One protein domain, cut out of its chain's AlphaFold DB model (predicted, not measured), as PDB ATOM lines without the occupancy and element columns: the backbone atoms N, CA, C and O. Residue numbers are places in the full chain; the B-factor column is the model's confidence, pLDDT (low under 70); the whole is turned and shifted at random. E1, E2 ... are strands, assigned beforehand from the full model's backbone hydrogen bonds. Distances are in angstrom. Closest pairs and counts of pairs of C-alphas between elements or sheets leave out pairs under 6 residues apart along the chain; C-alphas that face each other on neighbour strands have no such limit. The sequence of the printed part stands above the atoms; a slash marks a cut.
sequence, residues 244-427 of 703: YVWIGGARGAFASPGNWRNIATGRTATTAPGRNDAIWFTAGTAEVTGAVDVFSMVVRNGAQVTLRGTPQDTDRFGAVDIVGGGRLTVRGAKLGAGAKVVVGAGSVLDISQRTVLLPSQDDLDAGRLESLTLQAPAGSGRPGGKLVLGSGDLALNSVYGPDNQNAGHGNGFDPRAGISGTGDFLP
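This is residues 244 to 427 of the 703 residues of an uncharacterized protein of Rhodovastum atsumiense (UniProt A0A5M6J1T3). The chain, with little regular structure, winds in stacked turns, two sheets face to face, a sandwich. They run E3 E1 E4 E6 E8 E10 E12, mixed, and E2 E5 E7 E9 E11 E13 E14, all parallel. Of 184 printed residues, 68 lie in named strands, E1 to E14 in order: all strand. It is compact, radius of gyration of the C-alphas 16.1 A, spanning 54 by 42 by 24 A.

Find C-alpha 244 at (9.105, -50.724, -5.803); E1 runs to 246. Passing over strands between, find E8, residues 314 to 322, 19.1 A long, E10, 340 to 344, and E13, 386 to 390. E14, 419 to 421, ends at (-19.393, -35.156, -10.766).

Neighbours E8 and E10 are parallel, N 320 and O 340 2.8 A apart. Across the sandwich, the closest C-alphas of E10 and E13, 343 and 386, are 6.7 A apart.

The printed part has no cut; the long links include residues 391 to 418. Of the printed residues, 27 have pLDDT under 70, among them 356 to 367.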
ATOM      1  N   TYR A 244       8.479 -51.431  -4.700       86.31
ATOM      2  CA  TYR A 244       9.105 -50.724  -5.803       86.31
ATOM      3  C   TYR A 244       8.731 -49.247  -5.793       86.31
ATOM      4  O   TYR A 244       7.610 -48.873  -5.465       86.31
ATOM      5  N   VAL A 245       9.667 -48.393  -6.190       91.50
ATOM      6  CA  VAL A 245       9.411 -46.975  -6.456       91.50
ATOM      7  C   VAL A 245       9.524 -46.705  -7.948       91.50
ATOM      8  O   VAL A 245      10.441 -47.208  -8.604       91.50
ATOM      9  N   TRP A 246       8.596 -45.917  -8.482       92.75
ATOM     10  CA  TRP A 246       8.624 -45.505  -9.881       92.75
ATOM     11  C   TRP A 246       9.857 -44.646 -10.180       92.75
ATOM     12  O   TRP A 246      10.126 -43.659  -9.492       92.75
ATOM     13  N   ILE A 247      10.585 -45.017 -11.230       92.19
ATOM     14  CA  ILE A 247      11.720 -44.273 -11.791       92.19
ATOM     15  C   ILE A 247      11.591 -44.053 -13.307       92.19
ATOM     16  O   ILE A 247      12.465 -43.426 -13.899       92.19
ATOM     17  N   GLY A 248      10.506 -44.515 -13.937       83.25
ATOM     18  CA  GLY A 248      10.266 -44.431 -15.388       83.25
ATOM     19  C   GLY A 248       9.999 -43.024 -15.943       83.25
ATOM     20  O   GLY A 248       9.508 -42.881 -17.058       83.25
ATOM     21  N   GLY A 249      10.280 -41.967 -15.176       88.12
ATOM     22  CA  GLY A 249      10.064 -40.580 -15.588       88.12
ATOM     23  C   GLY A 249       8.592 -40.251 -15.853       88.12
ATOM     24  O   GLY A 249       7.696 -40.769 -15.187       88.12
ATOM     25  N   ALA A 250       8.348 -39.366 -16.825       91.44
ATOM     26  CA  ALA A 250       7.013 -38.843 -17.114       91.44
ATOM     27  C   ALA A 250       6.074 -39.849 -17.797       91.44
ATOM     28  O   ALA A 250       4.859 -39.714 -17.668       91.44
ATOM     29  N   ARG A 251       6.613 -40.832 -18.529       93.62
ATOM     30  CA  ARG A 251       5.856 -41.828 -19.300       93.62
ATOM     31  C   ARG A 251       6.589 -43.162 -19.315       93.62
ATOM     32  O   ARG A 251       7.757 -43.195 -19.688       93.62
ATOM     33  N   GLY A 252       5.889 -44.250 -19.011       93.75
ATOM     34  CA  GLY A 252       6.445 -45.598 -19.121       93.75
ATOM     35  C   GLY A 252       5.394 -46.696 -18.973       93.75
ATOM     36  O   GLY A 252       4.337 -46.484 -18.384       93.75
ATOM     37  N   ALA A 253       5.683 -47.890 -19.487       94.56
ATOM     38  CA  ALA A 253       4.806 -49.045 -19.309       94.56
ATOM     39  C   ALA A 253       4.972 -49.667 -17.915       94.56
ATOM     40  O   ALA A 253       6.105 -49.828 -17.447       94.56
ATOM     41  N   PHE A 254       3.861 -50.067 -17.284       94.69
ATOM     42  CA  PHE A 254       3.863 -50.744 -15.979       94.69
ATOM     43  C   PHE A 254       4.734 -52.009 -16.003       94.69
ATOM     44  O   PHE A 254       5.609 -52.189 -15.156       94.69
ATOM     45  N   ALA A 255       4.560 -52.830 -17.042       93.75
ATOM     46  CA  ALA A 255       5.228 -54.118 -17.210       93.75
ATOM     47  C   ALA A 255       6.731 -54.031 -17.546       93.75
ATOM     48  O   ALA A 255       7.382 -55.063 -17.681       93.75
ATOM     49  N   SER A 256       7.303 -52.831 -17.710       95.94
ATOM     50  CA  SER A 256       8.735 -52.658 -17.983       95.94
ATOM     51  C   SER A 256       9.534 -52.571 -16.674       95.94
ATOM     52  O   SER A 256       9.443 -51.550 -15.992       95.94
ATOM     53  N   PRO A 257      10.376 -53.570 -16.327       94.62
ATOM     54  CA  PRO A 257      11.124 -53.575 -15.062       94.62
ATOM     55  C   PRO A 257      12.033 -52.353 -14.882       94.62
ATOM     56  O   PRO A 257      12.184 -51.842 -13.776       94.62
ATOM     57  N   GLY A 258      12.572 -51.826 -15.988       93.44
ATOM     58  CA  GLY A 258      13.429 -50.636 -16.001       93.44
ATOM     59  C   GLY A 258      12.778 -49.365 -15.442       93.44
ATOM     60  O   GLY A 258      13.489 -48.444 -15.052       93.44
ATOM     61  N   ASN A 259      11.445 -49.326 -15.352       96.06
ATOM     62  CA  ASN A 259      10.702 -48.201 -14.781       96.06
ATOM     63  C   ASN A 259      10.568 -48.273 -13.256       96.06
ATOM     64  O   ASN A 259       9.995 -47.366 -12.650       96.06
ATOM     65  N   TRP A 260      11.106 -49.316 -12.628       94.44
ATOM     66  CA  TRP A 260      10.959 -49.582 -11.206       94.44
ATOM     67  C   TRP A 260      12.316 -49.723 -10.536       94.44
ATOM     68  O   TRP A 260      13.232 -50.353 -11.057       94.44
ATOM     69  N   ARG A 261      12.444 -49.166  -9.334       91.00
ATOM     70  CA  ARG A 261      13.567 -49.432  -8.434       91.00
ATOM     71  C   ARG A 261      13.058 -50.211  -7.240       91.00
ATOM     72  O   ARG A 261      12.148 -49.749  -6.558       91.00
ATOM     73  N   ASN A 262      13.653 -51.364  -6.974       85.19
ATOM     74  CA  ASN A 262      13.353 -52.123  -5.770       85.19
ATOM     75  C   ASN A 262      13.935 -51.374  -4.563       85.19
ATOM     76  O   ASN A 262      15.119 -51.033  -4.546       85.19
ATOM     77  N   ILE A 263      13.096 -51.078  -3.573       78.50
ATOM     78  CA  ILE A 263      13.488 -50.273  -2.411       78.50
ATOM     79  C   ILE A 263      14.478 -51.030  -1.526       78.50
ATOM     80  O   ILE A 263      15.431 -50.427  -1.042       78.50
ATOM     81  N   ALA A 264      14.290 -52.341  -1.356       71.00
ATOM     82  CA  ALA A 264      15.147 -53.158  -0.504       71.00
ATOM     83  C   ALA A 264      16.572 -53.274  -1.064       71.00
ATOM     84  O   ALA A 264      17.539 -53.249  -0.309       71.00
ATOM     85  N   THR A 265      16.718 -53.380  -2.388       78.44
ATOM     86  CA  THR A 265      18.038 -53.530  -3.024       78.44
ATOM     87  C   THR A 265      18.642 -52.209  -3.497       78.44
ATOM     88  O   THR A 265      19.828 -52.160  -3.820       78.44
ATOM     89  N   GLY A 266      17.838 -51.149  -3.606       77.81
ATOM     90  CA  GLY A 266      18.235 -49.860  -4.177       77.81
ATOM     91  C   GLY A 266      18.537 -49.898  -5.682       77.81
ATOM     92  O   GLY A 266      18.940 -48.880  -6.246       77.81
ATOM     93  N   ARG A 267      18.345 -51.043  -6.348       86.38
ATOM     94  CA  ARG A 267      18.668 -51.256  -7.767       86.38
ATOM     95  C   ARG A 267      17.422 -51.203  -8.642       86.38
ATOM     96  O   ARG A 267      16.309 -51.461  -8.178       86.38
ATOM     97  N   THR A 268      17.624 -50.898  -9.921       92.19
ATOM     98  CA  THR A 268      16.595 -51.079 -10.950       92.19
ATOM     99  C   THR A 268      16.082 -52.515 -10.917       92.19
ATOM    100  O   THR A 268      16.861 -53.456 -10.753       92.19
ATOM    101  N   ALA A 269      14.770 -52.672 -11.017       90.88
ATOM    102  CA  ALA A 269      14.120 -53.961 -10.935       90.88
ATOM    103  C   ALA A 269      14.466 -54.820 -12.156       90.88
ATOM    104  O   ALA A 269      14.559 -54.337 -13.284       90.88
ATOM    105  N   THR A 270      14.638 -56.115 -11.922       90.62
ATOM    106  CA  THR A 270      14.827 -57.118 -12.979       90.62
ATOM    107  C   THR A 270      13.497 -57.691 -13.465       90.62
ATOM    108  O   THR A 270      13.420 -58.216 -14.570       90.62
ATOM    109  N   THR A 271      12.445 -57.558 -12.659       91.12
ATOM    110  CA  THR A 271      11.060 -57.933 -12.960       91.12
ATOM    111  C   THR A 271      10.135 -56.769 -12.626       91.12
ATOM    112  O   THR A 271      10.422 -55.993 -11.715       91.12
ATOM    113  N   ALA A 272       9.038 -56.620 -13.364       89.69
ATOM    114  CA  ALA A 272       8.023 -55.636 -13.019       89.69
ATOM    115  C   ALA A 272       7.286 -56.064 -11.732       89.69
ATOM    116  O   ALA A 272       7.240 -57.266 -11.447       89.69
ATOM    117  N   PRO A 273       6.723 -55.115 -10.964       91.88
ATOM    118  CA  PRO A 273       5.860 -55.433  -9.833       91.88
ATOM    119  C   PRO A 273       4.651 -56.261 -10.291       91.88
ATOM    120  O   PRO A 273       4.095 -56.007 -11.359       91.88
ATOM    121  N   GLY A 274       4.239 -57.230  -9.482       87.81
ATOM    122  CA  GLY A 274       3.055 -58.056  -9.686       87.81
ATOM    123  C   GLY A 274       2.113 -58.055  -8.480       87.81
ATOM    124  O   GLY A 274       2.297 -57.312  -7.517       87.81
ATOM    125  N   ARG A 275       1.108 -58.939  -8.517       83.50
ATOM    126  CA  ARG A 275      -0.051 -58.963  -7.601       83.50
ATOM    127  C   ARG A 275       0.274 -58.963  -6.107       83.50
ATOM    128  O   ARG A 275      -0.538 -58.514  -5.308       83.50
ATOM    129  N   ASN A 276       1.438 -59.470  -5.715       82.25
ATOM    130  CA  ASN A 276       1.844 -59.532  -4.311       82.25
ATOM    131  C   ASN A 276       2.716 -58.337  -3.893       82.25
ATOM    132  O   ASN A 276       2.953 -58.152  -2.703       82.25
ATOM    133  N   ASP A 277       3.208 -57.545  -4.843       83.38
ATOM    134  CA  ASP A 277       4.157 -56.455  -4.625       83.38
ATOM    135  C   ASP A 277       3.461 -55.137  -4.245       83.38
ATOM    136  O   ASP A 277       2.259 -54.939  -4.450       83.38
ATOM    137  N   ALA A 278       4.242 -54.201  -3.706       83.44
ATOM    138  CA  ALA A 278       3.807 -52.840  -3.406       83.44
ATOM    139  C   ALA A 278       4.518 -51.823  -4.305       83.44
ATOM    140  O   ALA A 278       5.711 -51.958  -4.581       83.44
ATOM    141  N   ILE A 279       3.815 -50.773  -4.730       86.00
ATOM    142  CA  ILE A 279       4.380 -49.733  -5.602       86.00
ATOM    143  C   ILE A 279       4.175 -48.331  -5.039       86.00
ATOM    144  O   ILE A 279       3.096 -47.994  -4.553       86.00
ATOM    145  N   TRP A 280       5.200 -47.485  -5.136       88.75
ATOM    146  CA  TRP A 280       5.179 -46.106  -4.655       88.75
ATOM    147  C   TRP A 280       5.485 -45.100  -5.766       88.75
ATOM    148  O   TRP A 280       6.498 -45.192  -6.463       88.75
ATOM    149  N   PHE A 281       4.668 -44.053  -5.829       90.25
ATOM    150  CA  PHE A 281       4.925 -42.830  -6.579       90.25
ATOM    151  C   PHE A 281       5.185 -41.707  -5.582       90.25
ATOM    152  O   PHE A 281       4.342 -41.395  -4.742       90.25
ATOM    153  N   THR A 282       6.394 -41.144  -5.621       81.69
ATOM    154  CA  THR A 282       6.914 -40.323  -4.515       81.69
ATOM    155  C   THR A 282       7.188 -38.866  -4.865       81.69
ATOM    156  O   THR A 282       7.447 -38.104  -3.944       81.69
ATOM    157  N   ALA A 283       7.149 -38.483  -6.143       80.44
ATOM    158  CA  ALA A 283       7.175 -37.100  -6.627       80.44
ATOM    159  C   ALA A 283       6.980 -37.076  -8.156       80.44
ATOM    160  O   ALA A 283       7.154 -38.096  -8.824       80.44
ATOM    161  N   GLY A 284       6.693 -35.894  -8.706       87.06
ATOM    162  CA  GLY A 284       6.652 -35.656 -10.152       87.06
ATOM    163  C   GLY A 284       5.405 -36.208 -10.845       87.06
ATOM    164  O   GLY A 284       4.462 -36.658 -10.199       87.06
ATOM    165  N   THR A 285       5.402 -36.139 -12.173       94.50
ATOM    166  CA  THR A 285       4.313 -36.657 -13.011       94.50
ATOM    167  C   THR A 285       4.700 -38.020 -13.565       94.50
ATOM    168  O   THR A 285       5.821 -38.171 -14.039       94.50
ATOM    169  N   ALA A 286       3.783 -38.987 -13.539       94.75
ATOM    170  CA  ALA A 286       3.967 -40.307 -14.131       94.75
ATOM    171  C   ALA A 286       2.709 -40.724 -14.898       94.75
ATOM    172  O   ALA A 286       1.624 -40.819 -14.334       94.75
ATOM    173  N   GLU A 287       2.852 -40.991 -16.188       95.75
ATOM    174  CA  GLU A 287       1.821 -41.600 -17.016       95.75
ATOM    175  C   GLU A 287       2.209 -43.059 -17.271       95.75
ATOM    176  O   GLU A 287       3.156 -43.353 -18.005       95.75
ATOM    177  N   VAL A 288       1.498 -43.962 -16.602       95.56
ATOM    178  CA  VAL A 288       1.768 -45.397 -16.584       95.56
ATOM    179  C   VAL A 288       0.814 -46.078 -17.550       95.56
ATOM    180  O   VAL A 288      -0.399 -45.945 -17.402       95.56
ATOM    181  N   THR A 289       1.345 -46.780 -18.548       93.88
ATOM    182  CA  THR A 289       0.522 -47.476 -19.548       93.88
ATOM    183  C   THR A 289       0.406 -48.972 -19.272       93.88
ATOM    184  O   THR A 289       1.389 -49.608 -18.872       93.88
ATOM    185  N   GLY A 290      -0.764 -49.529 -19.592       88.06
ATOM    186  CA  GLY A 290      -1.108 -50.940 -19.395       88.06
ATOM    187  C   GLY A 290      -1.731 -51.214 -18.024       88.06
ATOM    188  O   GLY A 290      -1.656 -50.372 -17.133       88.06
ATOM    189  N   ALA A 291      -2.339 -52.394 -17.879       87.50
ATOM    190  CA  ALA A 291      -2.992 -52.812 -16.643       87.50
ATOM    191  C   ALA A 291      -2.011 -52.916 -15.464       87.50
ATOM    192  O   ALA A 291      -0.922 -53.489 -15.586       87.50
ATOM    193  N   VAL A 292      -2.427 -52.396 -14.312       91.00
ATOM    194  CA  VAL A 292      -1.720 -52.529 -13.034       91.00
ATOM    195  C   VAL A 292      -2.334 -53.676 -12.227       91.00
ATOM    196  O   VAL A 292      -3.544 -53.722 -12.056       91.00
ATOM    197  N   ASP A 293      -1.521 -54.593 -11.701       89.75
ATOM    198  CA  ASP A 293      -1.974 -55.662 -10.791       89.75
ATOM    199  C   ASP A 293      -0.981 -55.771  -9.631       89.75
ATOM    200  O   ASP A 293       0.119 -56.299  -9.799       89.75
ATOM    201  N   VAL A 294      -1.337 -55.192  -8.481       87.06
ATOM    202  CA  VAL A 294      -0.461 -55.080  -7.302       87.06
ATOM    203  C   VAL A 294      -1.230 -55.247  -6.000       87.06
ATOM    204  O   VAL A 294      -2.427 -54.971  -5.911       87.06
ATOM    205  N   PHE A 295      -0.517 -55.618  -4.940       81.12
ATOM    206  CA  PHE A 295      -1.114 -55.737  -3.616       81.12
ATOM    207  C   PHE A 295      -1.452 -54.356  -3.051       81.12
ATOM    208  O   PHE A 295      -2.531 -54.149  -2.501       81.12
ATOM    209  N   SER A 296      -0.538 -53.393  -3.191       81.75
ATOM    210  CA  SER A 296      -0.781 -52.026  -2.726       81.75
ATOM    211  C   SER A 296      -0.104 -50.971  -3.587       81.75
ATOM    212  O   SER A 296       0.993 -51.184  -4.109       81.75
ATOM    213  N   MET A 297      -0.743 -49.812  -3.694       88.00
ATOM    214  CA  MET A 297      -0.203 -48.635  -4.361       88.00
ATOM    215  C   MET A 297      -0.254 -47.423  -3.436       88.00
ATOM    216  O   MET A 297      -1.282 -47.148  -2.826       88.00
ATOM    217  N   VAL A 298       0.835 -46.655  -3.392       87.06
ATOM    218  CA  VAL A 298       0.899 -45.382  -2.664       87.06
ATOM    219  C   VAL A 298       1.271 -44.253  -3.619       87.06
ATOM    220  O   VAL A 298       2.321 -44.293  -4.260       87.06
ATOM    221  N   VAL A 299       0.445 -43.212  -3.672       89.00
ATOM    222  CA  VAL A 299       0.719 -41.962  -4.390       89.00
ATOM    223  C   VAL A 299       0.880 -40.850  -3.364       89.00
ATOM    224  O   VAL A 299      -0.069 -40.515  -2.658       89.00
ATOM    225  N   ARG A 300       2.087 -40.286  -3.242       85.69
ATOM    226  CA  ARG A 300       2.405 -39.336  -2.167       85.69
ATOM    227  C   ARG A 300       3.278 -38.160  -2.584       85.69
ATOM    228  O   ARG A 300       3.814 -38.135  -3.689       85.69
ATOM    229  N   ASN A 301       3.436 -37.207  -1.664       81.06
ATOM    230  CA  ASN A 301       4.324 -36.042  -1.779       81.06
ATOM    231  C   ASN A 301       4.100 -35.248  -3.080       81.06
ATOM    232  O   ASN A 301       5.042 -34.919  -3.801       81.06
ATOM    233  N   GLY A 302       2.837 -34.984  -3.414       83.69
ATOM    234  CA  GLY A 302       2.470 -34.224  -4.609       83.69
ATOM    235  C   GLY A 302       2.597 -34.972  -5.940       83.69
ATOM    236  O   GLY A 302       2.363 -34.355  -6.979       83.69
ATOM    237  N   ALA A 303       2.942 -36.266  -5.950       92.12
ATOM    238  CA  ALA A 303       3.031 -37.049  -7.184       92.12
ATOM    239  C   ALA A 303       1.709 -37.025  -7.975       92.12
ATOM    240  O   ALA A 303       0.635 -37.181  -7.396       92.12
ATOM    241  N   GLN A 304       1.795 -36.844  -9.293       97.38
ATOM    242  CA  GLN A 304       0.662 -36.804 -10.220       97.38
ATOM    243  C   GLN A 304       0.722 -38.030 -11.135       97.38
ATOM    244  O   GLN A 304       1.485 -38.065 -12.099       97.38
ATOM    245  N   VAL A 305      -0.067 -39.053 -10.828       97.38
ATOM    246  CA  VAL A 305      -0.033 -40.350 -11.511       97.38
ATOM    247  C   VAL A 305      -1.268 -40.501 -12.381       97.38
ATOM    248  O   VAL A 305      -2.387 -40.352 -11.901       97.38
ATOM    249  N   THR A 306      -1.082 -40.815 -13.660       97.12
ATOM    250  CA  THR A 306      -2.158 -41.220 -14.565       97.12
ATOM    251  C   THR A 306      -1.945 -42.669 -14.976       97.12
ATOM    252  O   THR A 306      -0.964 -42.963 -15.655       97.12
ATOM    253  N   LEU A 307      -2.868 -43.552 -14.612       95.31
ATOM    254  CA  LEU A 307      -2.950 -44.904 -15.155       95.31
ATOM    255  C   LEU A 307      -3.750 -44.840 -16.455       95.31
ATOM    256  O   LEU A 307      -4.901 -44.391 -16.468       95.31
ATOM    257  N   ARG A 308      -3.110 -45.205 -17.565       93.81
ATOM    258  CA  ARG A 308      -3.713 -45.226 -18.898       93.81
ATOM    259  C   ARG A 308      -3.817 -46.655 -19.394       93.81
ATOM    260  O   ARG A 308      -2.813 -47.257 -19.779       93.81
ATOM    261  N   GLY A 309      -5.047 -47.138 -19.455       87.56
ATOM    262  CA  GLY A 309      -5.378 -48.399 -20.097       87.56
ATOM    263  C   GLY A 309      -6.347 -48.219 -21.254       87.56
ATOM    264  O   GLY A 309      -6.734 -47.113 -21.644       87.56
ATOM    265  N   THR A 310      -6.731 -49.356 -21.795       87.50
ATOM    266  CA  THR A 310      -7.797 -49.564 -22.764       87.50
ATOM    267  C   THR A 310      -9.040 -50.099 -22.047       87.50
ATOM    268  O   THR A 310      -8.928 -50.586 -20.921       87.50
ATOM    269  N   PRO A 311     -10.228 -50.082 -22.677       82.94
ATOM    270  CA  PRO A 311     -11.433 -50.671 -22.089       82.94
ATOM    271  C   PRO A 311     -11.312 -52.162 -21.730       82.94
ATOM    272  O   PRO A 311     -12.165 -52.683 -21.016       82.94
ATOM    273  N   GLN A 312     -10.290 -52.854 -22.242       83.88
ATOM    274  CA  GLN A 312      -9.964 -54.248 -21.947       83.88
ATOM    275  C   GLN A 312      -9.043 -54.404 -20.727       83.88
ATOM    276  O   GLN A 312      -8.993 -55.489 -20.152       83.88
ATOM    277  N   ASP A 313      -8.334 -53.346 -20.327       86.19
ATOM    278  CA  ASP A 313      -7.445 -53.357 -19.169       86.19
ATOM    279  C   ASP A 313      -8.244 -53.216 -17.866       86.19
ATOM    280  O   ASP A 313      -9.153 -52.386 -17.759       86.19
ATOM    281  N   THR A 314      -7.857 -53.993 -16.851       85.25
ATOM    282  CA  THR A 314      -8.402 -53.913 -15.490       85.25
ATOM    283  C   THR A 314      -7.272 -53.647 -14.509       85.25
ATOM    284  O   THR A 314      -6.406 -54.502 -14.322       85.25
ATOM    285  N   ASP A 315      -7.319 -52.496 -13.845       88.19
ATOM    286  CA  ASP A 315      -6.380 -52.145 -12.786       88.19
ATOM    287  C   ASP A 315      -6.817 -52.784 -11.460       88.19
ATOM    288  O   ASP A 315      -7.822 -52.387 -10.870       88.19
ATOM    289  N   ARG A 316      -6.081 -53.791 -10.984       86.69
ATOM    290  CA  ARG A 316      -6.364 -54.530  -9.747       86.69
ATOM    291  C   ARG A 316      -5.444 -54.075  -8.617       86.69
ATOM    292  O   ARG A 316      -4.219 -54.103  -8.735       86.69
ATOM    293  N   PHE A 317      -6.057 -53.710  -7.495       82.88
ATOM    294  CA  PHE A 317      -5.357 -53.294  -6.284       82.88
ATOM    295  C   PHE A 317      -5.927 -54.029  -5.075       82.88
ATOM    296  O   PHE A 317      -7.143 -54.151  -4.958       82.88
ATOM    297  N   GLY A 318      -5.077 -54.445  -4.137       75.12
ATOM    298  CA  GLY A 318      -5.540 -54.789  -2.787       75.12
ATOM    299  C   GLY A 318      -5.834 -53.533  -1.956       75.12
ATOM    300  O   GLY A 318      -6.883 -53.423  -1.322       75.12
ATOM    301  N   ALA A 319      -4.932 -52.550  -2.001       77.69
ATOM    302  CA  ALA A 319      -5.096 -51.252  -1.346       77.69
ATOM    303  C   ALA A 319      -4.498 -50.095  -2.164       77.69
ATOM    304  O   ALA A 319      -3.492 -50.262  -2.858       77.69
ATOM    305  N   VAL A 320      -5.090 -48.906  -2.055       84.62
ATOM    306  CA  VAL A 320      -4.595 -47.676  -2.685       84.62
ATOM    307  C   VAL A 320      -4.630 -46.525  -1.686       84.62
ATOM    308  O   VAL A 320      -5.706 -46.112  -1.266       84.62
ATOM    309  N   ASP A 321      -3.467 -45.950  -1.392       84.12
ATOM    310  CA  ASP A 321      -3.334 -44.757  -0.556       84.12
ATOM    311  C   ASP A 321      -2.882 -43.563  -1.398       84.12
ATOM    312  O   ASP A 321      -1.798 -43.560  -1.986       84.12
ATOM    313  N   ILE A 322      -3.688 -42.505  -1.435       89.62
ATOM    314  CA  ILE A 322      -3.357 -41.250  -2.117       89.62
ATOM    315  C   ILE A 322      -3.250 -40.173  -1.050       89.62
ATOM    316  O   ILE A 322      -4.254 -39.731  -0.505       89.62
ATOM    317  N   VAL A 323      -2.032 -39.763  -0.711       84.25
ATOM    318  CA  VAL A 323      -1.758 -38.931   0.468       84.25
ATOM    319  C   VAL A 323      -0.778 -37.804   0.151       84.25
ATOM    320  O   VAL A 323      -0.188 -37.747  -0.925       84.25
ATOM    321  N   GLY A 324      -0.582 -36.869   1.084       80.31
ATOM    322  CA  GLY A 324       0.450 -35.832   0.960       80.31
ATOM    323  C   GLY A 324       0.339 -34.979  -0.311       80.31
ATOM    324  O   GLY A 324       1.362 -34.651  -0.910       80.31
ATOM    325  N   GLY A 325      -0.885 -34.674  -0.758       82.94
ATOM    326  CA  GLY A 325      -1.142 -33.889  -1.970       82.94
ATOM    327  C   GLY A 325      -1.025 -34.673  -3.282       82.94
ATOM    328  O   GLY A 325      -0.984 -34.067  -4.351       82.94
ATOM    329  N   GLY A 326      -0.927 -36.004  -3.220       90.88
ATOM    330  CA  GLY A 326      -0.867 -36.861  -4.399       90.88
ATOM    331  C   GLY A 326      -2.152 -36.817  -5.231       90.88
ATOM    332  O   GLY A 326      -3.241 -36.558  -4.719       90.88
ATOM    333  N   ARG A 327      -2.038 -37.106  -6.525       97.69
ATOM    334  CA  ARG A 327      -3.175 -37.307  -7.423       97.69
ATOM    335  C   ARG A 327      -3.026 -38.623  -8.161       97.69
ATOM    336  O   ARG A 327      -2.015 -38.831  -8.827       97.69
ATOM    337  N   LEU A 328      -4.058 -39.454  -8.108       97.12
ATOM    338  CA  LEU A 328      -4.216 -40.604  -8.991       97.12
ATOM    339  C   LEU A 328      -5.322 -40.305  -9.996       97.12
ATOM    340  O   LEU A 328      -6.405 -39.873  -9.617       97.12
ATOM    341  N   THR A 329      -5.062 -40.530 -11.275       96.50
ATOM    342  CA  THR A 329      -6.041 -40.419 -12.354       96.50
ATOM    343  C   THR A 329      -6.121 -41.748 -13.092       96.50
ATOM    344  O   THR A 329      -5.096 -42.239 -13.552       96.50
ATOM    345  N   VAL A 330      -7.314 -42.320 -13.239       92.62
ATOM    346  CA  VAL A 330      -7.536 -43.546 -14.022       92.62
ATOM    347  C   VAL A 330      -8.257 -43.184 -15.315       92.62
ATOM    348  O   VAL A 330      -9.315 -42.553 -15.293       92.62
ATOM    349  N   ARG A 331      -7.657 -43.543 -16.456       92.06
ATOM    350  CA  ARG A 331      -8.161 -43.215 -17.795       92.06
ATOM    351  C   ARG A 331      -8.238 -44.449 -18.673       92.06
ATOM    352  O   ARG A 331      -7.235 -45.130 -18.866       92.06
ATOM    353  N   GLY A 332      -9.412 -44.687 -19.252       85.56
ATOM    354  CA  GLY A 332      -9.628 -45.739 -20.247       85.56
ATOM    355  C   GLY A 332      -9.620 -47.170 -19.700       85.56
ATOM    356  O   GLY A 332     -10.208 -48.027 -20.344       85.56
ATOM    357  N   ALA A 333      -9.055 -47.425 -18.519       84.06
ATOM    358  CA  ALA A 333      -9.074 -48.725 -17.848       84.06
ATOM    359  C   ALA A 333     -10.326 -48.922 -16.976       84.06
ATOM    360  O   ALA A 333     -10.981 -47.951 -16.570       84.06
ATOM    361  N   LYS A 334     -10.631 -50.186 -16.663       83.25
ATOM    362  CA  LYS A 334     -11.564 -50.587 -15.603       83.25
ATOM    363  C   LYS A 334     -10.850 -50.550 -14.249       83.25
ATOM    364  O   LYS A 334      -9.664 -50.859 -14.164       83.25
ATOM    365  N   LEU A 335     -11.582 -50.243 -13.180       80.62
ATOM    366  CA  LEU A 335     -11.121 -50.497 -11.812       80.62
ATOM    367  C   LEU A 335     -11.497 -51.928 -11.429       80.62
ATOM    368  O   LEU A 335     -12.646 -52.317 -11.608       80.62
ATOM    369  N   GLY A 336     -10.542 -52.709 -10.937       71.06
ATOM    370  CA  GLY A 336     -10.750 -54.079 -10.475       71.06
ATOM    371  C   GLY A 336     -11.435 -54.154  -9.109       71.06
ATOM    372  O   GLY A 336     -11.460 -53.185  -8.349       71.06
ATOM    373  N   ALA A 337     -12.004 -55.320  -8.802       71.44
ATOM    374  CA  ALA A 337     -12.724 -55.561  -7.553       71.44
ATOM    375  C   ALA A 337     -11.793 -55.688  -6.329       71.44
ATOM    376  O   ALA A 337     -10.639 -56.100  -6.450       71.44
ATOM    377  N   GLY A 338     -12.324 -55.383  -5.139       67.56
ATOM    378  CA  GLY A 338     -11.706 -55.697  -3.842       67.56
ATOM    379  C   GLY A 338     -10.709 -54.667  -3.299       67.56
ATOM    380  O   GLY A 338     -10.157 -54.868  -2.219       67.56
ATOM    381  N   ALA A 339     -10.491 -53.555  -4.002       77.19
ATOM    382  CA  ALA A 339      -9.554 -52.528  -3.558       77.19
ATOM    383  C   ALA A 339     -10.105 -51.714  -2.377       77.19
ATOM    384  O   ALA A 339     -11.221 -51.192  -2.438       77.19
ATOM    385  N   LYS A 340      -9.289 -51.538  -1.332       81.12
ATOM    386  CA  LYS A 340      -9.514 -50.539  -0.273       81.12
ATOM    387  C   LYS A 340      -8.816 -49.240  -0.647       81.12
ATOM    388  O   LYS A 340      -7.599 -49.231  -0.813       81.12
ATOM    389  N   VAL A 341      -9.562 -48.152  -0.791       85.94
ATOM    390  CA  VAL A 341      -9.020 -46.881  -1.281       85.94
ATOM    391  C   VAL A 341      -9.117 -45.796  -0.221       85.94
ATOM    392  O   VAL A 341     -10.186 -45.529   0.316       85.94
ATOM    393  N   VAL A 342      -8.003 -45.122   0.032       84.75
ATOM    394  CA  VAL A 342      -7.886 -43.992   0.947       84.75
ATOM    395  C   VAL A 342      -7.412 -42.770   0.174       84.75
ATOM    396  O   VAL A 342      -6.366 -42.788  -0.476       84.75
ATOM    397  N   VAL A 343      -8.144 -41.667   0.304       87.94
ATOM    398  CA  VAL A 343      -7.743 -40.360  -0.221       87.94
ATOM    399  C   VAL A 343      -7.544 -39.405   0.950       87.94
ATOM    400  O   VAL A 343      -8.491 -38.962   1.597       87.94
ATOM    401  N   GLY A 344      -6.277 -39.115   1.221       82.56
ATOM    402  CA  GLY A 344      -5.796 -38.232   2.272       82.56
ATOM    403  C   GLY A 344      -6.038 -36.750   1.978       82.56
ATOM    404  O   GLY A 344      -6.142 -36.338   0.820       82.56
ATOM    405  N   ALA A 345      -6.014 -35.919   3.022       81.69
ATOM    406  CA  ALA A 345      -6.125 -34.462   2.921       81.69
ATOM    407  C   ALA A 345      -5.262 -33.857   1.792       81.69
ATOM    408  O   ALA A 345      -4.070 -34.156   1.655       81.69
ATOM    409  N   GLY A 346      -5.880 -32.991   0.982       85.00
ATOM    410  CA  GLY A 346      -5.242 -32.320  -0.158       85.00
ATOM    411  C   GLY A 346      -4.944 -33.218  -1.365       85.00
ATOM    412  O   GLY A 346      -4.434 -32.723  -2.367       85.00
ATOM    413  N   SER A 347      -5.259 -34.509  -1.283       93.50
ATOM    414  CA  SER A 347      -4.998 -35.495  -2.333       93.50
ATOM    415  C   SER A 347      -6.254 -35.741  -3.165       93.50
ATOM    416  O   SER A 347      -7.363 -35.411  -2.737       93.50
ATOM    417  N   VAL A 348      -6.095 -36.283  -4.374       96.31
ATOM    418  CA  VAL A 348      -7.206 -36.442  -5.321       96.31
ATOM    419  C   VAL A 348      -7.203 -37.817  -5.980       96.31
ATOM    420  O   VAL A 348      -6.208 -38.216  -6.582       96.31
ATOM    421  N   LEU A 349      -8.347 -38.494  -5.936       95.81
ATOM    422  CA  LEU A 349      -8.671 -39.597  -6.833       95.81
ATOM    423  C   LEU A 349      -9.537 -39.067  -7.974       95.81
ATOM    424  O   LEU A 349     -10.625 -38.549  -7.738       95.81
ATOM    425  N   ASP A 350      -9.071 -39.194  -9.208       95.62
ATOM    426  CA  ASP A 350      -9.810 -38.821 -10.408       95.62
ATOM    427  C   ASP A 350     -10.102 -40.053 -11.256       95.62
ATOM    428  O   ASP A 350      -9.219 -40.649 -11.870       95.62
ATOM    429  N   ILE A 351     -11.369 -40.432 -11.277       91.62
ATOM    430  CA  ILE A 351     -11.872 -41.583 -12.021       91.62
ATOM    431  C   ILE A 351     -12.914 -41.148 -13.052       91.62
ATOM    432  O   ILE A 351     -13.661 -41.976 -13.569       91.62
ATOM    433  N   SER A 352     -12.960 -39.851 -13.371       90.56
ATOM    434  CA  SER A 352     -13.964 -39.249 -14.252       90.56
ATOM    435  C   SER A 352     -13.902 -39.733 -15.701       90.56
ATOM    436  O   SER A 352     -14.878 -39.603 -16.433       90.56
ATOM    437  N   GLN A 353     -12.763 -40.294 -16.112       88.25
ATOM    438  CA  GLN A 353     -12.509 -40.802 -17.462       88.25
ATOM    439  C   GLN A 353     -12.180 -42.305 -17.473       88.25
ATOM    440  O   GLN A 353     -11.537 -42.795 -18.406       88.25
ATOM    441  N   ARG A 354     -12.585 -43.042 -16.429       85.75
ATOM    442  CA  ARG A 354     -12.502 -44.510 -16.408       85.75
ATOM    443  C   ARG A 354     -13.468 -45.120 -17.423       85.75
ATOM    444  O   ARG A 354     -14.478 -44.506 -17.769       85.75
ATOM    445  N   THR A 355     -13.210 -46.356 -17.833       80.38
ATOM    446  CA  THR A 355     -14.238 -47.149 -18.514       80.38
ATOM    447  C   THR A 355     -15.293 -47.564 -17.489       80.38
ATOM    448  O   THR A 355     -14.973 -48.199 -16.485       80.38
ATOM    449  N   VAL A 356     -16.546 -47.161 -17.715       67.25
ATOM    450  CA  VAL A 356     -17.690 -47.490 -16.850       67.25
ATOM    451  C   VAL A 356     -18.281 -48.816 -17.314       67.25
ATOM    452  O   VAL A 356     -18.667 -48.945 -18.473       67.25
ATOM    453  N   LEU A 357     -18.377 -49.787 -16.411       59.00
ATOM    454  CA  LEU A 357     -19.218 -50.963 -16.594       59.00
ATOM    455  C   LEU A 357     -20.324 -50.910 -15.552       59.00
ATOM    456  O   LEU A 357     -20.056 -50.653 -14.379       59.00
ATOM    457  N   LEU A 358     -21.560 -51.143 -15.985       54.19
ATOM    458  CA  LEU A 358     -22.619 -51.481 -15.048       54.19
ATOM    459  C   LEU A 358     -22.238 -52.840 -14.448       54.19
ATOM    460  O   LEU A 358     -21.961 -53.749 -15.233       54.19
ATOM    461  N   PRO A 359     -22.190 -52.998 -13.115       49.97
ATOM    462  CA  PRO A 359     -22.037 -54.312 -12.510       49.97
ATOM    463  C   PRO A 359     -23.239 -55.166 -12.939       49.97
ATOM    464  O   PRO A 359     -24.332 -55.051 -12.387       49.97
ATOM    465  N   SER A 360     -23.082 -55.969 -13.991       46.06
ATOM    466  CA  SER A 360     -23.988 -57.081 -14.247       46.06
ATOM    467  C   SER A 360     -23.663 -58.172 -13.229       46.06
ATOM    468  O   SER A 360     -22.532 -58.267 -12.752       46.06
ATOM    469  N   GLN A 361     -24.647 -59.005 -12.884       47.97
ATOM    470  CA  GLN A 361     -24.456 -60.113 -11.939       47.97
ATOM    471  C   GLN A 361     -23.324 -61.087 -12.335       47.97
ATOM    472  O   GLN A 361     -22.875 -61.845 -11.480       47.97
ATOM    473  N   ASP A 362     -22.836 -61.029 -13.580       41.03
ATOM    474  CA  ASP A 362     -21.937 -62.023 -14.170       41.03
ATOM    475  C   ASP A 362     -20.490 -61.542 -14.409       41.03
ATOM    476  O   ASP A 362     -19.629 -62.367 -14.713       41.03
ATOM    477  N   ASP A 363     -20.174 -60.246 -14.266       50.03
ATOM    478  CA  ASP A 363     -18.799 -59.742 -14.456       50.03
ATOM    479  C   ASP A 363     -18.078 -59.583 -13.105       50.03
ATOM    480  O   ASP A 363     -17.918 -58.483 -12.575       50.03
ATOM    481  N   LEU A 364     -17.636 -60.712 -12.533       46.41
ATOM    482  CA  LEU A 364     -16.848 -60.768 -11.288       46.41
ATOM    483  C   LEU A 364     -15.525 -59.975 -11.367       46.41
ATOM    484  O   LEU A 364     -14.919 -59.686 -10.333       46.41
ATOM    485  N   ASP A 365     -15.079 -59.610 -12.575       45.22
ATOM    486  CA  ASP A 365     -13.882 -58.805 -12.821       45.22
ATOM    487  C   ASP A 365     -14.166 -57.289 -12.875       45.22
ATOM    488  O   ASP A 365     -13.245 -56.486 -12.686       45.22
ATOM    489  N   ALA A 366     -15.424 -56.873 -13.060       52.34
ATOM    490  CA  ALA A 366     -15.851 -55.476 -13.072       52.34
ATOM    491  C   ALA A 366     -16.307 -54.984 -11.682       52.34
ATOM    492  O   ALA A 366     -17.463 -54.650 -11.441       52.34
ATOM    493  N   GLY A 367     -15.323 -54.847 -10.788       62.59
ATOM    494  CA  GLY A 367     -14.998 -53.513 -10.271       62.59
ATOM    495  C   GLY A 367     -15.802 -52.933  -9.116       62.59
ATOM    496  O   GLY A 367     -16.072 -51.731  -9.106       62.59
ATOM    497  N   ARG A 368     -16.130 -53.743  -8.111       72.62
ATOM    498  CA  ARG A 368     -16.619 -53.233  -6.826       72.62
ATOM    499  C   ARG A 368     -15.459 -52.955  -5.881       72.62
ATOM    500  O   ARG A 368     -14.727 -53.882  -5.534       72.62
ATOM    501  N   LEU A 369     -15.272 -51.701  -5.465       77.62
ATOM    502  CA  LEU A 369     -14.266 -51.409  -4.440       77.62
ATOM    503  C   LEU A 369     -14.744 -51.953  -3.097       77.62
ATOM    504  O   LEU A 369     -15.935 -51.904  -2.788       77.62
ATOM    505  N   GLU A 370     -13.805 -52.425  -2.289       77.12
ATOM    506  CA  GLU A 370     -14.105 -52.901  -0.942       77.12
ATOM    507  C   GLU A 370     -14.525 -51.732  -0.044       77.12
ATOM    508  O   GLU A 370     -15.570 -51.761   0.603       77.12
ATOM    509  N   SER A 371     -13.742 -50.656  -0.063       76.25
ATOM    510  CA  SER A 371     -14.047 -49.426   0.659       76.25
ATOM    511  C   SER A 371     -13.438 -48.218  -0.043       76.25
ATOM    512  O   SER A 371     -12.420 -48.323  -0.732       76.25
ATOM    513  N   LEU A 372     -14.045 -47.053   0.169       83.81
ATOM    514  CA  LEU A 372     -13.483 -45.762  -0.202       83.81
ATOM    515  C   LEU A 372     -13.565 -44.840   1.012       83.81
ATOM    516  O   LEU A 372     -14.642 -44.650   1.563       83.81
ATOM    517  N   THR A 373     -12.444 -44.255   1.408       83.31
ATOM    518  CA  THR A 373     -12.365 -43.349   2.552       83.31
ATOM    519  C   THR A 373     -11.758 -42.025   2.108       83.31
ATOM    520  O   THR A 373     -10.627 -41.978   1.621       83.31
ATOM    521  N   LEU A 374     -12.492 -40.934   2.301       87.94
ATOM    522  CA  LEU A 374     -11.994 -39.572   2.144       87.94
ATOM    523  C   LEU A 374     -11.638 -39.059   3.534       87.94
ATOM    524  O   LEU A 374     -12.490 -38.531   4.243       87.94
ATOM    525  N   GLN A 375     -10.384 -39.245   3.938       77.62
ATOM    526  CA  GLN A 375      -9.948 -38.954   5.304       77.62
ATOM    527  C   GLN A 375      -8.852 -37.907   5.363       77.62
ATOM    528  O   GLN A 375      -7.997 -37.798   4.482       77.62
ATOM    529  N   ALA A 376      -8.851 -37.141   6.441       56.66
ATOM    530  CA  ALA A 376      -7.693 -36.369   6.845       56.66
ATOM    531  C   ALA A 376      -6.977 -37.107   7.981       56.66
ATOM    532  O   ALA A 376      -7.582 -37.939   8.656       56.66
ATOM    533  N   PRO A 377      -5.688 -36.822   8.238       48.88
ATOM    534  CA  PRO A 377      -5.059 -37.298   9.461       48.88
ATOM    535  C   PRO A 377      -5.919 -36.903  10.669       48.88
ATOM    536  O   PRO A 377      -6.341 -35.743  10.770       48.88
ATOM    537  N   ALA A 378      -6.190 -37.859  11.557       38.78
ATOM    538  CA  ALA A 378      -7.034 -37.642  12.728       38.78
ATOM    539  C   ALA A 378      -6.555 -36.418  13.531       38.78
ATOM    540  O   ALA A 378      -5.360 -36.254  13.783       38.78
ATOM    541  N   GLY A 379      -7.482 -35.525  13.895       36.59
ATOM    542  CA  GLY A 379      -7.175 -34.303  14.651       36.59
ATOM    543  C   GLY A 379      -6.514 -33.171  13.850       36.59
ATOM    544  O   GLY A 379      -6.106 -32.174  14.441       36.59
ATOM    545  N   SER A 380      -6.406 -33.283  12.520       41.62
ATOM    546  CA  SER A 380      -5.818 -32.223  11.683       41.62
ATOM    547  C   SER A 380      -6.745 -31.030  11.419       41.62
ATOM    548  O   SER A 380      -6.261 -29.989  10.971       41.62
ATOM    549  N   GLY A 381      -8.057 -31.173  11.654       50.38
ATOM    550  CA  GLY A 381      -9.070 -30.155  11.333       50.38
ATOM    551  C   GLY A 381      -9.166 -29.820   9.838       50.38
ATOM    552  O   GLY A 381      -9.782 -28.827   9.462       50.38
ATOM    553  N   ARG A 382      -8.509 -30.609   8.978       57.47
ATOM    554  CA  ARG A 382      -8.526 -30.437   7.526       57.47
ATOM    555  C   ARG A 382      -9.623 -31.314   6.927       57.47
ATOM    556  O   ARG A 382      -9.830 -32.414   7.434       57.47
ATOM    557  N   PRO A 383     -10.259 -30.883   5.825       71.31
ATOM    558  CA  PRO A 383     -11.049 -31.798   5.016       71.31
ATOM    559  C   PRO A 383     -10.150 -32.942   4.519       71.31
ATOM    560  O   PRO A 383      -8.945 -32.760   4.293       71.31
ATOM    561  N   GLY A 384     -10.740 -34.124   4.371       79.94
ATOM    562  CA  GLY A 384     -10.133 -35.268   3.714       79.94
ATOM    563  C   GLY A 384      -9.823 -35.043   2.232       79.94
ATOM    564  O   GLY A 384      -9.771 -33.923   1.711       79.94
ATOM    565  N   GLY A 385      -9.513 -36.137   1.543       88.19
ATOM    566  CA  GLY A 385      -9.210 -36.118   0.116       88.19
ATOM    567  C   GLY A 385     -10.416 -35.802  -0.763       88.19
ATOM    568  O   GLY A 385     -11.557 -35.769  -0.304       88.19
ATOM    569  N   LYS A 386     -10.156 -35.577  -2.055       94.00
ATOM    570  CA  LYS A 386     -11.194 -35.305  -3.057       94.00
ATOM    571  C   LYS A 386     -11.388 -36.475  -4.013       94.00
ATOM    572  O   LYS A 386     -10.412 -37.060  -4.481       94.00
ATOM    573  N   LEU A 387     -12.640 -36.731  -4.377       93.50
ATOM    574  CA  LEU A 387     -13.028 -37.644  -5.447       93.50
ATOM    575  C   LEU A 387     -13.576 -36.858  -6.644       93.50
ATOM    576  O   LEU A 387     -14.529 -36.086  -6.526       93.50
ATOM    577  N   VAL A 388     -13.007 -37.089  -7.821       94.38
ATOM    578  CA  VAL A 388     -13.578 -36.662  -9.102       94.38
ATOM    579  C   VAL A 388     -14.204 -37.893  -9.752       94.38
ATOM    580  O   VAL A 388     -13.520 -38.699 -10.380       94.38
ATOM    581  N   LEU A 389     -15.508 -38.062  -9.537       87.88
ATOM    582  CA  LEU A 389     -16.273 -39.245  -9.935       87.88
ATOM    583  C   LEU A 389     -16.647 -39.224 -11.426       87.88
ATOM    584  O   LEU A 389     -16.694 -40.273 -12.071       87.88
ATOM    585  N   GLY A 390     -16.857 -38.026 -11.984       86.81
ATOM    586  CA  GLY A 390     -17.363 -37.837 -13.346       86.81
ATOM    587  C   GLY A 390     -18.854 -38.156 -13.449       86.81
ATOM    588  O   GLY A 390     -19.596 -37.916 -12.502       86.81
ATOM    589  N   SER A 391     -19.299 -38.661 -14.600       82.06
ATOM    590  CA  SER A 391     -20.701 -39.037 -14.846       82.06
ATOM    591  C   SER A 391     -20.994 -40.527 -14.651       82.06
ATOM    592  O   SER A 391     -22.134 -40.935 -14.818       82.06
ATOM    593  N   GLY A 392     -19.975 -41.346 -14.379       74.06
ATOM    594  CA  GLY A 392     -20.126 -42.789 -14.204       74.06
ATOM    595  C   GLY A 392     -20.297 -43.183 -12.744       74.06
ATOM    596  O   GLY A 392     -19.598 -42.641 -11.882       74.06
ATOM    597  N   ASP A 393     -21.139 -44.181 -12.492       77.94
ATOM    598  CA  ASP A 393     -21.396 -44.701 -11.148       77.94
ATOM    599  C   ASP A 393     -20.257 -45.604 -10.651       77.94
ATOM    600  O   ASP A 393     -19.547 -46.245 -11.437       77.94
ATOM    601  N   LEU A 394     -20.028 -45.623  -9.340       79.75
ATOM    602  CA  LEU A 394     -19.003 -46.418  -8.671       79.75
ATOM    603  C   LEU A 394     -19.651 -47.425  -7.723       79.75
ATOM    604  O   LEU A 394     -20.289 -47.058  -6.739       79.75
ATOM    605  N   ALA A 395     -19.443 -48.711  -7.986       77.06
ATOM    606  CA  ALA A 395     -19.886 -49.762  -7.086       77.06
ATOM    607  C   ALA A 395     -18.956 -49.877  -5.872       77.06
ATOM    608  O   ALA A 395     -17.737 -49.990  -6.017       77.06
ATOM    609  N   LEU A 396     -19.546 -49.901  -4.676       75.81
ATOM    610  CA  LEU A 396     -18.847 -50.090  -3.404       75.81
ATOM    611  C   LEU A 396     -19.457 -51.286  -2.660       75.81
ATOM    612  O   LEU A 396     -20.667 -51.500  -2.729       75.81
ATOM    613  N   ASN A 397     -18.631 -52.089  -1.985       69.00
ATOM    614  CA  ASN A 397     -19.097 -53.105  -1.029       69.00
ATOM    615  C   ASN A 397     -19.595 -52.457   0.267       69.00
ATOM    616  O   ASN A 397     -20.401 -53.042   0.986       69.00
ATOM    617  N   SER A 398     -19.155 -51.229   0.542       64.31
ATOM    618  CA  SER A 398     -19.745 -50.387   1.576       64.31
ATOM    619  C   SER A 398     -21.180 -50.013   1.208       64.31
ATOM    620  O   SER A 398     -21.431 -49.436   0.148       64.31
ATOM    621  N   VAL A 399     -22.113 -50.292   2.120       57.97
ATOM    622  CA  VAL A 399     -23.515 -49.871   1.990       57.97
ATOM    623  C   VAL A 399     -23.678 -48.359   2.194       57.97
ATOM    624  O   VAL A 399     -24.613 -47.771   1.661       57.97
ATOM    625  N   TYR A 400     -22.728 -47.721   2.895       54.66
ATOM    626  CA  TYR A 400     -22.711 -46.291   3.257       54.66
ATOM    627  C   TYR A 400     -22.017 -45.386   2.228       54.66
ATOM    628  O   TYR A 400     -21.777 -44.203   2.482       54.66
ATOM    629  N   GLY A 401     -21.700 -45.934   1.052       65.69
ATOM    630  CA  GLY A 401     -20.898 -45.214   0.084       65.69
ATOM    631  C   GLY A 401     -19.488 -45.021   0.655       65.69
ATOM    632  O   GLY A 401     -19.001 -45.900   1.381       65.69
ATOM    633  N   PRO A 402     -18.791 -43.921   0.334       66.19
ATOM    634  CA  PRO A 402     -17.509 -43.635   0.946       66.19
ATOM    635  C   PRO A 402     -17.671 -43.226   2.413       66.19
ATOM    636  O   PRO A 402     -18.580 -42.478   2.763       66.19
ATOM    637  N   ASP A 403     -16.719 -43.629   3.251       77.81
ATOM    638  CA  ASP A 403     -16.499 -42.975   4.540       77.81
ATOM    639  C   ASP A 403     -15.951 -41.567   4.265       77.81
ATOM    640  O   ASP A 403     -14.791 -41.395   3.866       77.81
ATOM    641  N   ASN A 404     -16.825 -40.565   4.364       81.38
ATOM    642  CA  ASN A 404     -16.539 -39.205   3.940       81.38
ATOM    643  C   ASN A 404     -16.335 -38.270   5.135       81.38
ATOM    644  O   ASN A 404     -17.262 -37.596   5.577       81.38
ATOM    645  N   GLN A 405     -15.091 -38.124   5.590       80.25
ATOM    646  CA  GLN A 405     -14.763 -37.167   6.654       80.25
ATOM    647  C   GLN A 405     -14.873 -35.704   6.204       80.25
ATOM    648  O   GLN A 405     -14.742 -34.795   7.022       80.25
ATOM    649  N   ASN A 406     -15.102 -35.440   4.914       83.38
ATOM    650  CA  ASN A 406     -15.446 -34.093   4.470       83.38
ATOM    651  C   ASN A 406     -16.890 -33.721   4.795       83.38
ATOM    652  O   ASN A 406     -17.210 -32.540   4.690       83.38
ATOM    653  N   ALA A 407     -17.745 -34.695   5.138       81.06
ATOM    654  CA  ALA A 407     -19.181 -34.488   5.216       81.06
ATOM    655  C   ALA A 407     -19.593 -33.448   6.255       81.06
ATOM    656  O   ALA A 407     -20.685 -32.926   6.152       81.06
ATOM    657  N   GLY A 408     -18.730 -33.087   7.206       83.56
ATOM    658  CA  GLY A 408     -19.049 -32.076   8.210       83.56
ATOM    659  C   GLY A 408     -20.074 -32.569   9.231       83.56
ATOM    660  O   GLY A 408     -20.303 -33.768   9.365       83.56
ATOM    661  N   HIS A 409     -20.652 -31.626   9.978       85.19
ATOM    662  CA  HIS A 409     -21.514 -31.894  11.132       85.19
ATOM    663  C   HIS A 409     -22.635 -30.848  11.237       85.19
ATOM    664  O   HIS A 409     -22.430 -29.676  10.894       85.19
ATOM    665  N   GLY A 410     -23.809 -31.235  11.745       90.31
ATOM    666  CA  GLY A 410     -24.958 -30.355  11.977       90.31
ATOM    667  C   GLY A 410     -25.313 -29.517  10.744       90.31
ATOM    668  O   GLY A 410     -25.462 -30.032   9.638       90.31
ATOM    669  N   ASN A 411     -25.380 -28.191  10.904       92.06
ATOM    670  CA  ASN A 411     -25.659 -27.252   9.803       92.06
ATOM    671  C   ASN A 411     -24.589 -27.225   8.696       92.06
ATOM    672  O   ASN A 411     -24.842 -26.652   7.641       92.06
ATOM    673  N   GLY A 412     -23.400 -27.780   8.938       89.19
ATOM    674  CA  GLY A 412     -22.350 -27.940   7.931       89.19
ATOM    675  C   GLY A 412     -22.335 -29.320   7.275       89.19
ATOM    676  O   GLY A 412     -21.417 -29.580   6.504       89.19
ATOM    677  N   PHE A 413     -23.287 -30.199   7.611       88.12
ATOM    678  CA  PHE A 413     -23.357 -31.544   7.054       88.12
ATOM    679  C   PHE A 413     -23.726 -31.519   5.559       88.12
ATOM    680  O   PHE A 413     -24.813 -31.079   5.190       88.12
ATOM    681  N   ASP A 414     -22.828 -32.007   4.710       85.81
ATOM    682  CA  ASP A 414     -22.997 -32.211   3.272       85.81
ATOM    683  C   ASP A 414     -22.342 -33.546   2.878       85.81
ATOM    684  O   ASP A 414     -21.116 -33.622   2.748       85.81
ATOM    685  N   PRO A 415     -23.116 -34.613   2.622       80.81
ATOM    686  CA  PRO A 415     -22.549 -35.920   2.312       80.81
ATOM    687  C   PRO A 415     -21.749 -35.925   0.996       80.81
ATOM    688  O   PRO A 415     -20.878 -36.782   0.832       80.81
ATOM    689  N   ARG A 416     -21.961 -34.955   0.084       83.69
ATOM    690  CA  ARG A 416     -21.188 -34.783  -1.165       83.69
ATOM    691  C   ARG A 416     -19.900 -33.990  -0.986       83.69
ATOM    692  O   ARG A 416     -19.141 -33.870  -1.953       83.69
ATOM    693  N   ALA A 417     -19.608 -33.459   0.197       86.56
ATOM    694  CA  ALA A 417     -18.413 -32.653   0.402       86.56
ATOM    695  C   ALA A 417     -17.150 -33.413  -0.054       86.56
ATOM    696  O   ALA A 417     -16.948 -34.586   0.253       86.56
ATOM    697  N   GLY A 418     -16.300 -32.762  -0.850       88.12
ATOM    698  CA  GLY A 418     -15.100 -33.389  -1.421       88.12
ATOM    699  C   GLY A 418     -15.342 -34.322  -2.618       88.12
ATOM    700  O   GLY A 418     -14.367 -34.801  -3.197       88.12
ATOM    701  N   ILE A 419     -16.587 -34.532  -3.049       89.69
ATOM    702  CA  ILE A 419     -16.955 -35.370  -4.197       89.69
ATOM    703  C   ILE A 419     -17.517 -34.485  -5.313       89.69
ATOM    704  O   ILE A 419     -18.365 -33.625  -5.093       89.69
ATOM    705  N   SER A 420     -17.034 -34.681  -6.537       90.81
ATOM    706  CA  SER A 420     -17.452 -33.908  -7.714       90.81
ATOM    707  C   SER A 420     -17.837 -34.817  -8.877       90.81
ATOM    708  O   SER A 420     -17.248 -35.882  -9.062       90.81
ATOM    709  N   GLY A 421     -18.800 -34.371  -9.683       86.38
ATOM    710  CA  GLY A 421     -19.393 -35.156 -10.766       86.38
ATOM    711  C   GLY A 421     -20.863 -35.483 -10.504       86.38
ATOM    712  O   GLY A 421     -21.379 -35.237  -9.415       86.38
ATOM    713  N   THR A 422     -21.534 -36.002 -11.528       81.00
ATOM    714  CA  THR A 422     -22.957 -36.374 -11.492       81.00
ATOM    715  C   THR A 422     -23.182 -37.872 -11.307       81.00
ATOM    716  O   THR A 422     -24.319 -38.267 -11.093       81.00
ATOM    717  N   GLY A 423     -22.128 -38.689 -11.419       76.69
ATOM    718  CA  GLY A 423     -22.192 -40.123 -11.155       76.69
ATOM    719  C   GLY A 423     -22.519 -40.421  -9.694       76.69
ATOM    720  O   GLY A 423     -22.458 -39.532  -8.832       76.69
ATOM    721  N   ASP A 424     -22.848 -41.680  -9.438       76.38
ATOM    722  CA  ASP A 424     -23.408 -42.121  -8.170       76.38
ATOM    723  C   ASP A 424     -22.674 -43.303  -7.519       76.38
ATOM    724  O   ASP A 424     -21.737 -43.849  -8.103       76.38
ATOM    725  N   PHE A 425     -23.072 -43.710  -6.308       77.19
ATOM    726  CA  PHE A 425     -22.569 -44.937  -5.677       77.19
ATOM    727  C   PHE A 425     -23.594 -46.071  -5.730       77.19
ATOM    728  O   PHE A 425     -24.757 -45.882  -5.388       77.19
ATOM    729  N   LEU A 426     -23.146 -47.270  -6.118       72.44
ATOM    730  CA  LEU A 426     -23.999 -48.461  -6.217       72.44
ATOM    731  C   LEU A 426     -23.773 -49.391  -5.003       72.44
ATOM    732  O   LEU A 426     -22.716 -50.041  -4.928       72.44
ATOM    733  N   PRO A 427     -24.735 -49.494  -4.064       65.50
ATOM    734  CA  PRO A 427     -24.617 -50.300  -2.844       65.50
ATOM    735  C   PRO A 427     -24.802 -51.805  -3.108       65.50
ATOM    736  O   PRO A 427     -25.348 -52.191  -4.151       65.50
TER     737      PRO A 427